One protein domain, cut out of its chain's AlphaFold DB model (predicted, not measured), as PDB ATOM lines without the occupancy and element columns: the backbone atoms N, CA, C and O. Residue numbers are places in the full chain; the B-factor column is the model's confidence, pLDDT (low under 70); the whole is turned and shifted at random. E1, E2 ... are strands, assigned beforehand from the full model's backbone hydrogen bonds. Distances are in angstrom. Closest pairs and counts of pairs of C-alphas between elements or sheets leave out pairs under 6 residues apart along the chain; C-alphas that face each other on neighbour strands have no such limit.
ATOM      1  N   THR A 123     217.581 214.095 140.793       94.56
ATOM      2  CA  THR A 123     216.669 213.047 141.297       94.56
ATOM      3  C   THR A 123     216.248 212.025 140.241       94.56
ATOM      4  O   THR A 123     215.455 211.134 140.540       94.56
ATOM      5  N   GLY A 124     216.772 212.144 139.022       96.69
ATOM      6  CA  GLY A 124     216.487 211.248 137.911       96.69
ATOM      7  C   GLY A 124     217.292 209.955 137.984       96.69
ATOM      8  O   GLY A 124     217.519 209.371 139.051       96.69
ATOM      9  N   THR A 125     217.735 209.495 136.820       97.81
ATOM     10  CA  THR A 125     218.421 208.215 136.675       97.81
ATOM     11  C   THR A 125     219.788 208.349 136.022       97.81
ATOM     12  O   THR A 125     220.117 209.338 135.366       97.81
ATOM     13  N   VAL A 126     220.601 207.314 136.177       97.88
ATOM     14  CA  VAL A 126     221.839 207.132 135.430       97.88
ATOM     15  C   VAL A 126     221.789 205.838 134.641       97.88
ATOM     16  O   VAL A 126     221.274 204.834 135.133       97.88
ATOM     17  N   SER A 127     222.371 205.846 133.446       98.00
ATOM     18  CA  SER A 127     222.567 204.640 132.646       98.00
ATOM     19  C   SER A 127     223.928 204.011 132.946       98.00
ATOM     20  O   SER A 127     224.970 204.664 132.834       98.00
ATOM     21  N   VAL A 128     223.936 202.720 133.273       96.94
ATOM     22  CA  VAL A 128     225.142 201.902 133.462       96.94
ATOM     23  C   VAL A 128     224.886 200.493 132.933       96.94
ATOM     24  O   VAL A 128     223.933 199.844 133.345       96.94
ATOM     25  N   ASN A 129     225.715 200.006 132.003       92.81
ATOM     26  CA  ASN A 129     225.623 198.644 131.446       92.81
ATOM     27  C   ASN A 129     224.185 198.201 131.083       92.81
ATOM     28  O   ASN A 129     223.743 197.127 131.483       92.81
ATOM     29  N   SER A 130     223.450 199.049 130.353       92.06
ATOM     30  CA  SER A 130     222.049 198.825 129.942       92.06
ATOM     31  C   SER A 130     220.998 198.830 131.066       92.06
ATOM     32  O   SER A 130     219.834 198.541 130.797       92.06
ATOM     33  N   ALA A 131     221.365 199.196 132.295       95.56
ATOM     34  CA  ALA A 131     220.444 199.427 133.405       95.56
ATOM     35  C   ALA A 131     220.292 200.926 133.706       95.56
ATOM     36  O   ALA A 131     221.250 201.686 133.564       95.56
ATOM     37  N   ASN A 132     219.104 201.321 134.176       97.56
ATOM     38  CA  ASN A 132     218.845 202.646 134.738       97.56
ATOM     39  C   ASN A 132     218.753 202.545 136.261       97.56
ATOM     40  O   ASN A 132     217.934 201.783 136.777       97.56
ATOM     41  N   LEU A 133     219.582 203.306 136.969       96.94
ATOM     42  CA  LEU A 133     219.629 203.329 138.433       96.94
ATOM     43  C   LEU A 133     219.355 204.744 138.957       96.94
ATOM     44  O   LEU A 133     219.647 205.704 138.248       96.94
ATOM     45  N   PRO A 134     218.813 204.912 140.174       96.06
ATOM     46  CA  PRO A 134     218.547 206.241 140.717       96.06
ATOM     47  C   PRO A 134     219.839 207.040 140.942       96.06
ATOM     48  O   PRO A 134     220.737 206.577 141.650       96.06
ATOM     49  N   THR A 135     219.914 208.266 140.416       95.75
ATOM     50  CA  THR A 135     221.082 209.155 140.588       95.75
ATOM     51  C   THR A 135     221.346 209.486 142.056       95.75
ATOM     52  O   THR A 135     222.487 209.640 142.470       95.75
ATOM     53  N   ALA A 136     220.294 209.553 142.876       89.81
ATOM     54  CA  ALA A 136     220.403 209.901 144.294       89.81
ATOM     55  C   ALA A 136     221.121 208.837 145.154       89.81
ATOM     56  O   ALA A 136     221.550 209.130 146.273       89.81
ATOM     57  N   THR A 137     221.214 207.589 144.683       87.62
ATOM     58  CA  THR A 137     221.792 206.473 145.457       87.62
ATOM     59  C   THR A 137     222.943 205.770 144.758       87.62
ATOM     60  O   THR A 137     223.713 205.072 145.420       87.62
ATOM     61  N   PHE A 138     223.079 205.948 143.447       90.75
ATOM     62  CA  PHE A 138     224.166 205.389 142.667       90.75
ATOM     63  C   PHE A 138     225.271 206.430 142.420       90.75
ATOM     64  O   PHE A 138     224.954 207.583 142.137       90.75
ATOM     65  N   PRO A 139     226.556 206.032 142.402       90.50
ATOM     66  CA  PRO A 139     227.102 204.714 142.741       90.50
ATOM     67  C   PRO A 139     227.460 204.581 144.228       90.50
ATOM     68  O   PRO A 139     227.876 205.542 144.866       90.50
ATOM     69  N   SER A 140     227.382 203.360 144.767       87.31
ATOM     70  CA  SER A 140     227.905 203.027 146.105       87.31
ATOM     71  C   SER A 140     229.325 202.449 146.081       87.31
ATOM     72  O   SER A 140     229.982 202.390 147.117       87.31
ATOM     73  N   GLN A 141     229.793 202.006 144.910       85.56
ATOM     74  CA  GLN A 141     231.127 201.454 144.669       85.56
ATOM     75  C   GLN A 141     231.580 201.789 143.243       85.56
ATOM     76  O   GLN A 141     230.754 202.004 142.356       85.56
ATOM     77  N   GLY A 142     232.892 201.791 143.010       87.88
ATOM     78  CA  GLY A 142     233.485 202.025 141.695       87.88
ATOM     79  C   GLY A 142     234.912 201.489 141.614       87.88
ATOM     80  O   GLY A 142     235.508 201.128 142.626       87.88
ATOM     81  N   TYR A 143     235.449 201.433 140.399       91.50
ATOM     82  CA  TYR A 143     236.840 201.081 140.115       91.50
ATOM     83  C   TYR A 143     237.380 201.991 139.009       91.50
ATOM     84  O   TYR A 143     236.609 202.570 138.242       91.50
ATOM     85  N   THR A 144     238.703 202.116 138.910       95.75
ATOM     86  CA  THR A 144     239.351 202.923 137.869       95.75
ATOM     87  C   THR A 144     238.931 202.461 136.466       95.75
ATOM     88  O   THR A 144     239.048 201.288 136.120       95.75
ATOM     89  N   GLY A 145     238.427 203.387 135.652       94.31
ATOM     90  CA  GLY A 145     237.874 203.147 134.317       94.31
ATOM     91  C   GLY A 145     236.361 202.910 134.279       94.31
ATOM     92  O   GLY A 145     235.774 202.962 133.197       94.31
ATOM     93  N   ALA A 146     235.705 202.696 135.426       96.00
ATOM     94  CA  ALA A 146     234.248 202.615 135.488       96.00
ATOM     95  C   ALA A 146     233.612 203.950 135.070       96.00
ATOM     96  O   ALA A 146     234.166 205.026 135.315       96.00
ATOM     97  N   TYR A 147     232.431 203.888 134.457       97.38
ATOM     98  CA  TYR A 147     231.669 205.075 134.091       97.38
ATOM     99  C   TYR A 147     230.162 204.831 134.162       97.38
ATOM    100  O   TYR A 147     229.693 203.695 134.084       97.38
ATOM    101  N   TYR A 148     229.411 205.920 134.270       97.81
ATOM    102  CA  TYR A 148     227.962 205.956 134.102       97.81
ATOM    103  C   TYR A 148     227.561 207.234 133.366       97.81
ATOM    104  O   TYR A 148     228.332 208.190 133.283       97.81
ATOM    105  N   GLN A 149     226.358 207.244 132.810       98.25
ATOM    106  CA  GLN A 149     225.812 208.379 132.076       98.25
ATOM    107  C   GLN A 149     224.677 209.006 132.881       98.25
ATOM    108  O   GLN A 149     223.724 208.308 133.213       98.25
ATOM    109  N   LEU A 150     224.747 210.307 133.169       98.44
ATOM    110  CA  LEU A 150     223.595 211.045 133.693       98.44
ATOM    111  C   LEU A 150     222.505 211.109 132.614       98.44
ATOM    112  O   LEU A 150     222.782 211.536 131.490       98.44
ATOM    113  N   ASN A 151     221.282 210.693 132.942       97.88
ATOM    114  CA  ASN A 151     220.148 210.797 132.026       97.88
ATOM    115  C   ASN A 151     219.490 212.189 132.124       97.88
ATOM    116  O   ASN A 151     219.655 212.908 133.112       97.88
ATOM    117  N   ASN A 152     218.739 212.576 131.085       97.38
ATOM    118  CA  ASN A 152     218.141 213.918 130.979       97.38
ATOM    119  C   ASN A 152     217.054 214.203 132.033       97.38
ATOM    120  O   ASN A 152     216.741 215.360 132.290       97.38
ATOM    121  N   ASP A 153     216.503 213.164 132.661       96.94
ATOM    122  CA  ASP A 153     215.534 213.270 133.758       96.94
ATOM    123  C   ASP A 153     216.138 213.833 135.061       96.94
ATOM    124  O   ASP A 153     215.403 214.117 136.001       96.94
ATOM    125  N   ASN A 154     217.461 214.035 135.119       97.00
ATOM    126  CA  ASN A 154     218.131 214.755 136.207       97.00
ATOM    127  C   ASN A 154     218.050 216.281 136.090       97.00
ATOM    128  O   ASN A 154     218.456 216.971 137.023       97.00
ATOM    129  N   PHE A 155     217.596 216.805 134.951       95.19
ATOM    130  CA  PHE A 155     217.642 218.227 134.627       95.19
ATOM    131  C   PHE A 155     216.241 218.826 134.488       95.19
ATOM    132  O   PHE A 155     215.227 218.150 134.668       95.19
ATOM    133  N   ALA A 156     216.174 220.122 134.176       91.69
ATOM    134  CA  ALA A 156     214.895 220.783 133.959       91.69
ATOM    135  C   ALA A 156     214.118 220.126 132.794       91.69
ATOM    136  O   ALA A 156     214.730 219.667 131.824       91.69
ATOM    137  N   PRO A 157     212.772 220.091 132.842       91.06
ATOM    138  CA  PRO A 157     211.968 219.501 131.774       91.06
ATOM    139  C   PRO A 157     212.322 220.057 130.389       91.06
ATOM    140  O   PRO A 157     212.421 221.267 130.197       91.06
ATOM    141  N   GLY A 158     212.515 219.160 129.417       90.88
ATOM    142  CA  GLY A 158     212.883 219.520 128.043       90.88
ATOM    143  C   GLY A 158     214.355 219.900 127.841       90.88
ATOM    144  O   GLY A 158     214.746 220.170 126.706       90.88
ATOM    145  N   LYS A 159     215.172 219.898 128.899       93.75
ATOM    146  CA  LYS A 159     216.619 220.121 128.828       93.75
ATOM    147  C   LYS A 159     217.389 218.809 128.751       93.75
ATOM    148  O   LYS A 159     216.904 217.739 129.117       93.75
ATOM    149  N   THR A 160     218.610 218.905 128.250       96.00
ATOM    150  CA  THR A 160     219.541 217.786 128.095       96.00
ATOM    151  C   THR A 160     220.891 218.130 128.707       96.00
ATOM    152  O   THR A 160     221.154 219.287 129.021       96.00
ATOM    153  N   ALA A 161     221.800 217.160 128.813       95.62
ATOM    154  CA  ALA A 161     223.175 217.420 129.252       95.62
ATOM    155  C   ALA A 161     223.884 218.536 128.441       95.62
ATOM    156  O   ALA A 161     224.692 219.290 128.985       95.62
ATOM    157  N   ALA A 162     223.534 218.712 127.162       95.88
ATOM    158  CA  ALA A 162     224.089 219.768 126.313       95.88
ATOM    159  C   ALA A 162     223.686 221.192 126.749       95.88
ATOM    160  O   ALA A 162     224.309 222.165 126.323       95.88
ATOM    161  N   ASP A 163     222.707 221.342 127.640       95.06
ATOM    162  CA  ASP A 163     222.315 222.625 128.219       95.06
ATOM    163  C   ASP A 163     223.140 223.003 129.466       95.06
ATOM    164  O   ASP A 163     222.973 224.107 129.978       95.06
ATOM    165  N   TYR A 164     224.047 222.136 129.946       95.75
ATOM    166  CA  TYR A 164     224.761 222.316 131.219       95.75
ATOM    167  C   TYR A 164     226.285 222.162 131.120       95.75
ATOM    168  O   TYR A 164     226.816 221.341 130.369       95.75
ATOM    169  N   SER A 165     227.008 222.932 131.933       96.38
ATOM    170  CA  SER A 165     228.470 222.891 132.038       96.38
ATOM    171  C   SER A 165     228.917 222.048 133.229       96.38
ATOM    172  O   SER A 165     228.988 222.533 134.348       96.38
ATOM    173  N   PHE A 166     229.240 220.779 133.009       98.12
ATOM    174  CA  PHE A 166     229.547 219.880 134.120       98.12
ATOM    175  C   PHE A 166     230.898 220.146 134.796       98.12
ATOM    176  O   PHE A 166     231.896 220.460 134.147       98.12
ATOM    177  N   SER A 167     230.939 219.922 136.107       97.81
ATOM    178  CA  SER A 167     232.155 219.854 136.913       97.81
ATOM    179  C   SER A 167     232.044 218.768 137.985       97.81
ATOM    180  O   SER A 167     230.951 218.346 138.362       97.81
ATOM    181  N   SER A 168     233.194 218.291 138.460       96.94
ATOM    182  CA  SER A 168     233.311 217.324 139.555       96.94
ATOM    183  C   SER A 168     234.070 217.973 140.706       96.94
ATOM    184  O   SER A 168     235.078 218.641 140.468       96.94
ATOM    185  N   SER A 169     233.627 217.752 141.945       95.81
ATOM    186  CA  SER A 169     234.347 218.211 143.138       95.81
ATOM    187  C   SER A 169     235.654 217.450 143.391       95.81
ATOM    188  O   SER A 169     236.511 217.942 144.120       95.81
ATOM    189  N   ALA A 170     235.825 216.265 142.794       94.50
ATOM    190  CA  ALA A 170     236.996 215.416 142.981       94.50
ATOM    191  C   ALA A 170     237.813 215.283 141.694       94.50
ATOM    192  O   ALA A 170     237.273 215.006 140.622       94.50
ATOM    193  N   SER A 171     239.139 215.400 141.806       95.31
ATOM    194  CA  SER A 171     240.060 215.291 140.669       95.31
ATOM    195  C   SER A 171     240.144 213.875 140.093       95.31
ATOM    196  O   SER A 171     240.431 213.730 138.903       95.31
ATOM    197  N   TRP A 172     239.855 212.841 140.891       94.69
ATOM    198  CA  TRP A 172     239.826 211.435 140.477       94.69
ATOM    199  C   TRP A 172     238.510 211.027 139.793       94.69
ATOM    200  O   TRP A 172     238.463 209.973 139.164       94.69
ATOM    201  N   VAL A 173     237.486 211.890 139.789       96.81
ATOM    202  CA  VAL A 173     236.258 211.726 138.991       96.81
ATOM    203  C   VAL A 173     236.224 212.771 137.877       96.81
ATOM    204  O   VAL A 173     236.473 213.954 138.084       96.81
ATOM    205  N   GLY A 174     235.993 212.332 136.644       97.50
ATOM    206  CA  GLY A 174     235.766 213.204 135.495       97.50
ATOM    207  C   GLY A 174     234.295 213.205 135.112       97.50
ATOM    208  O   GLY A 174     233.623 212.194 135.272       97.50
ATOM    209  N   VAL A 175     233.818 214.316 134.566       98.38
ATOM    210  CA  VAL A 175     232.525 214.401 133.890       98.38
ATOM    211  C   VAL A 175     232.723 215.207 132.614       98.38
ATOM    212  O   VAL A 175     233.386 216.245 132.643       98.38
ATOM    213  N   ASP A 176     232.242 214.696 131.485       97.75
ATOM    214  CA  ASP A 176     232.352 215.388 130.199       97.75
ATOM    215  C   ASP A 176     231.082 216.185 129.853       97.75
ATOM    216  O   ASP A 176     230.092 216.187 130.586       97.75
ATOM    217  N   ALA A 177     231.103 216.882 128.713       96.25
ATOM    218  CA  ALA A 177     229.994 217.725 128.262       96.25
ATOM    219  C   ALA A 177     228.701 216.949 127.944       96.25
ATOM    220  O   ALA A 177     227.644 217.563 127.816       96.25
ATOM    221  N   THR A 178     228.770 215.622 127.815       96.88
ATOM    222  CA  THR A 178     227.601 214.761 127.604       96.88
ATOM    223  C   THR A 178     226.984 214.289 128.917       96.88
ATOM    224  O   THR A 178     225.927 213.669 128.892       96.88
ATOM    225  N   GLY A 179     227.604 214.584 130.065       97.50
ATOM    226  CA  GLY A 179     227.177 214.086 131.374       97.50
ATOM    227  C   GLY A 179     227.690 212.676 131.688       97.50
ATOM    228  O   GLY A 179     227.196 212.043 132.624       97.50
ATOM    229  N   LYS A 180     228.671 212.166 130.929       98.19
ATOM    230  CA  LYS A 180     229.328 210.891 131.228       98.19
ATOM    231  C   LYS A 180     230.319 211.081 132.369       98.19
ATOM    232  O   LYS A 180     231.323 211.778 132.223       98.19
ATOM    233  N   VAL A 181     230.067 210.413 133.488       98.19
ATOM    234  CA  VAL A 181     230.917 210.440 134.681       98.19
ATOM    235  C   VAL A 181     231.865 209.244 134.657       98.19
ATOM    236  O   VAL A 181     231.420 208.115 134.489       98.19
ATOM    237  N   THR A 182     233.170 209.475 134.819       97.94
ATOM    238  CA  THR A 182     234.230 208.455 134.734       97.94
ATOM    239  C   THR A 182     235.146 208.498 135.955       97.94
ATOM    240  O   THR A 182     235.628 209.559 136.349       97.94
ATOM    241  N   PHE A 183     235.447 207.332 136.514       96.50
ATOM    242  CA  PHE A 183     236.386 207.139 137.615       96.50
ATOM    243  C   PHE A 183     237.791 207.021 137.023       96.50
ATOM    244  O   PHE A 183     238.098 206.046 136.344       96.50
ATOM    245  N   LYS A 184     238.639 208.035 137.200       96.56
ATOM    246  CA  LYS A 184     239.951 208.129 136.537       96.56
ATOM    247  C   LYS A 184     241.072 207.464 137.329       96.56
ATOM    248  O   LYS A 184     242.012 206.991 136.711       96.56
ATOM    249  N   ASN A 185     240.973 207.472 138.657       93.31
ATOM    250  CA  ASN A 185     241.940 206.898 139.593       93.31
ATOM    251  C   ASN A 185     241.211 206.418 140.858       93.31
ATOM    252  O   ASN A 185     240.015 206.681 141.022       93.31
ATOM    253  N   ASP A 186     241.959 205.789 141.764       90.44
ATOM    254  CA  ASP A 186     241.483 205.436 143.099       90.44
ATOM    255  C   ASP A 186     241.032 206.687 143.871       90.44
ATOM    256  O   ASP A 186     241.676 207.740 143.821       90.44
ATOM    257  N   GLY A 187     239.892 206.564 144.551       86.88
ATOM    258  CA  GLY A 187     239.303 207.636 145.345       86.88
ATOM    259  C   GLY A 187     239.822 207.692 146.780       86.88
ATOM    260  O   GLY A 187     240.592 206.846 147.227       86.88
ATOM    261  N   ASP A 188     239.358 208.694 147.520       85.44
ATOM    262  CA  ASP A 188     239.825 209.061 148.863       85.44
ATOM    263  C   ASP A 188     238.722 208.976 149.938       85.44
ATOM    264  O   ASP A 188     238.815 209.611 150.984       85.44
ATOM    265  N   SER A 189     237.674 208.181 149.691       81.69
ATOM    266  CA  SER A 189     236.479 208.004 150.546       81.69
ATOM    267  C   SER A 189     235.634 209.266 150.783       81.69
ATOM    268  O   SER A 189     234.597 209.184 151.439       81.69
ATOM    269  N   ASN A 190     236.027 210.415 150.228       85.62
ATOM    270  CA  ASN A 190     235.241 211.640 150.284       85.62
ATOM    271  C   ASN A 190     234.035 211.563 149.343       85.62
ATOM    272  O   ASN A 190     234.077 210.942 148.278       85.62
ATOM    273  N   THR A 191     232.956 212.249 149.720       87.19
ATOM    274  CA  THR A 191     231.795 212.400 148.837       87.19
ATOM    275  C   THR A 191     232.172 213.230 147.612       87.19
ATOM    276  O   THR A 191     232.721 214.327 147.732       87.19
ATOM    277  N   VAL A 192     231.821 212.728 146.430       91.88
ATOM    278  CA  VAL A 192     231.981 213.446 145.163       91.88
ATOM    279  C   VAL A 192     230.657 214.081 144.766       91.88
ATOM    280  O   VAL A 192     229.619 213.425 144.781       91.88
ATOM    281  N   ILE A 193     230.709 215.350 144.376       94.44
ATOM    282  CA  ILE A 193     229.568 216.110 143.877       94.44
ATOM    283  C   ILE A 193     229.815 216.420 142.406       94.44
ATOM    284  O   ILE A 193     230.801 217.075 142.056       94.44
ATOM    285  N   ILE A 194     228.903 215.973 141.547       97.25
ATOM    286  CA  ILE A 194     228.824 216.428 140.163       97.25
ATOM    287  C   ILE A 194     227.892 217.632 140.125       97.25
ATOM    288  O   ILE A 194     226.748 217.545 140.566       97.25
ATOM    289  N   THR A 195     228.392 218.754 139.615       96.56
ATOM    290  CA  THR A 195     227.635 220.001 139.474       96.56
ATOM    291  C   THR A 195     227.388 220.293 138.004       96.56
ATOM    292  O   THR A 195     228.271 220.119 137.170       96.56
ATOM    293  N   ALA A 196     226.180 220.745 137.694       96.38
ATOM    294  CA  ALA A 196     225.714 221.073 136.359       96.38
ATOM    295  C   ALA A 196     225.028 222.448 136.392       96.38
ATOM    296  O   ALA A 196     223.802 222.525 136.512       96.38
ATOM    297  N   PRO A 197     225.787 223.557 136.335       92.50
ATOM    298  CA  PRO A 197     225.226 224.876 136.106       92.50
ATOM    299  C   PRO A 197     224.717 224.968 134.663       92.50
ATOM    300  O   PRO A 197     225.373 224.454 133.746       92.50
ATOM    301  N   PRO A 198     223.551 225.588 134.441       90.50
ATOM    302  CA  PRO A 198     223.014 225.752 133.103       90.50
ATOM    303  C   PRO A 198     223.885 226.725 132.311       90.50
ATOM    304  O   PRO A 198     224.455 227.668 132.855       90.50
ATOM    305  N   ARG A 199     223.992 226.497 131.002       88.81
ATOM    306  CA  ARG A 199     224.681 227.412 130.080       88.81
ATOM    307  C   ARG A 199     223.898 228.695 129.841       88.81
ATOM    308  O   ARG A 199     224.498 229.672 129.411       88.81
ATOM    309  N   SER A 200     222.586 228.661 130.061       83.06
ATOM    310  CA  SER A 200     221.745 229.845 129.996       83.06
ATOM    311  C   SER A 200     220.472 229.680 130.823       83.06
ATOM    312  O   SER A 200     219.685 228.769 130.546       83.06
ATOM    313  N   GLY A 201     220.298 230.570 131.803       76.88
ATOM    314  CA  GLY A 201     219.179 230.683 132.737       76.88
ATOM    315  C   GLY A 201     218.890 229.403 133.526       76.88
ATOM    316  O   GLY A 201     219.339 228.313 133.183       76.88
ATOM    317  N   GLY A 202     218.079 229.486 134.577       83.56
ATOM    318  CA  GLY A 202     217.568 228.269 135.221       83.56
ATOM    319  C   GLY A 202     218.393 227.721 136.380       83.56
ATOM    320  O   GLY A 202     219.339 228.334 136.882       83.56
ATOM    321  N   ALA A 203     217.983 226.527 136.797       88.12
ATOM    322  CA  ALA A 203     218.514 225.796 137.936       88.12
ATOM    323  C   ALA A 203     219.895 225.186 137.714       88.12
ATOM    324  O   ALA A 203     220.141 224.505 136.719       88.12
ATOM    325  N   ILE A 204     220.758 225.355 138.716       91.06
ATOM    326  CA  ILE A 204     221.981 224.569 138.879       91.06
ATOM    327  C   ILE A 204     221.582 223.221 139.473       91.06
ATOM    328  O   ILE A 204     220.924 223.189 140.507       91.06
ATOM    329  N   TYR A 205     222.002 222.118 138.857       94.31
ATOM    330  CA  TYR A 205     221.733 220.774 139.370       94.31
ATOM    331  C   TYR A 205     222.983 220.146 139.983       94.31
ATOM    332  O   TYR A 205     224.088 220.318 139.465       94.31
ATOM    333  N   GLN A 206     222.820 219.399 141.073       95.81
ATOM    334  CA  GLN A 206     223.908 218.694 141.751       95.81
ATOM    335  C   GLN A 206     223.499 217.297 142.204       95.81
ATOM    336  O   GLN A 206     222.371 217.077 142.642       95.81
ATOM    337  N   THR A 207     224.426 216.344 142.163       93.44
ATOM    338  CA  THR A 207     224.242 215.070 142.871       93.44
ATOM    339  C   THR A 207     224.225 215.316 144.380       93.44
ATOM    340  O   THR A 207     225.062 216.057 144.895       93.44
TER     341      THR A 207
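Overview. This is residues 123 to 207 of the 215 residues of the protein "Invasin" of Escherichia coli (UniProt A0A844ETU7). Little regular structure is present: loops join a strongly twisted antiparallel sheet, E2 E1 E3 E5 E4, to a separate antiparallel hairpin, E6 and E7, which residues 167 to 168 tie in by pairing with E6. The 85 printed residues include seven named strands, E1 to E7 in chain order, holding under half of them, and no named helix: all strand. The whole is compact, radius of gyration of the C-alphas 12.3 A, spanning 35 by 26 by 18 A.

Arrangement. Start at inner strand E3, residues 147 to 150: within hydrogen-bond range, N 149 is 2.9 A from O 127 of E1, residues 125 to 128, and O 148 is 2.8 A from N 181 of E5, residues 180 to 183. In the hairpins, find edge strand E2, residues 131 to 134, at N 133 to O 126, 2.9 A; edge strand E4, residues 173 to 175, at N 174 to O 182, 2.8 A; and E6, residues 194 to 196, with E7, residues 202 to 206, at N 196 to O 205, 2.8 A.

Along the chain. Find C-alpha 125 at (218.421, 208.215, 136.675), where E1 begins. E7, 13.2 A long, ends at C-alpha 206, (223.908, 218.694, 141.751).

Size, cuts and confidence. The printed part has no cut. Residues 135 to 146 and 151 to 172 are long links. No printed residue is under 70 in pLDDT.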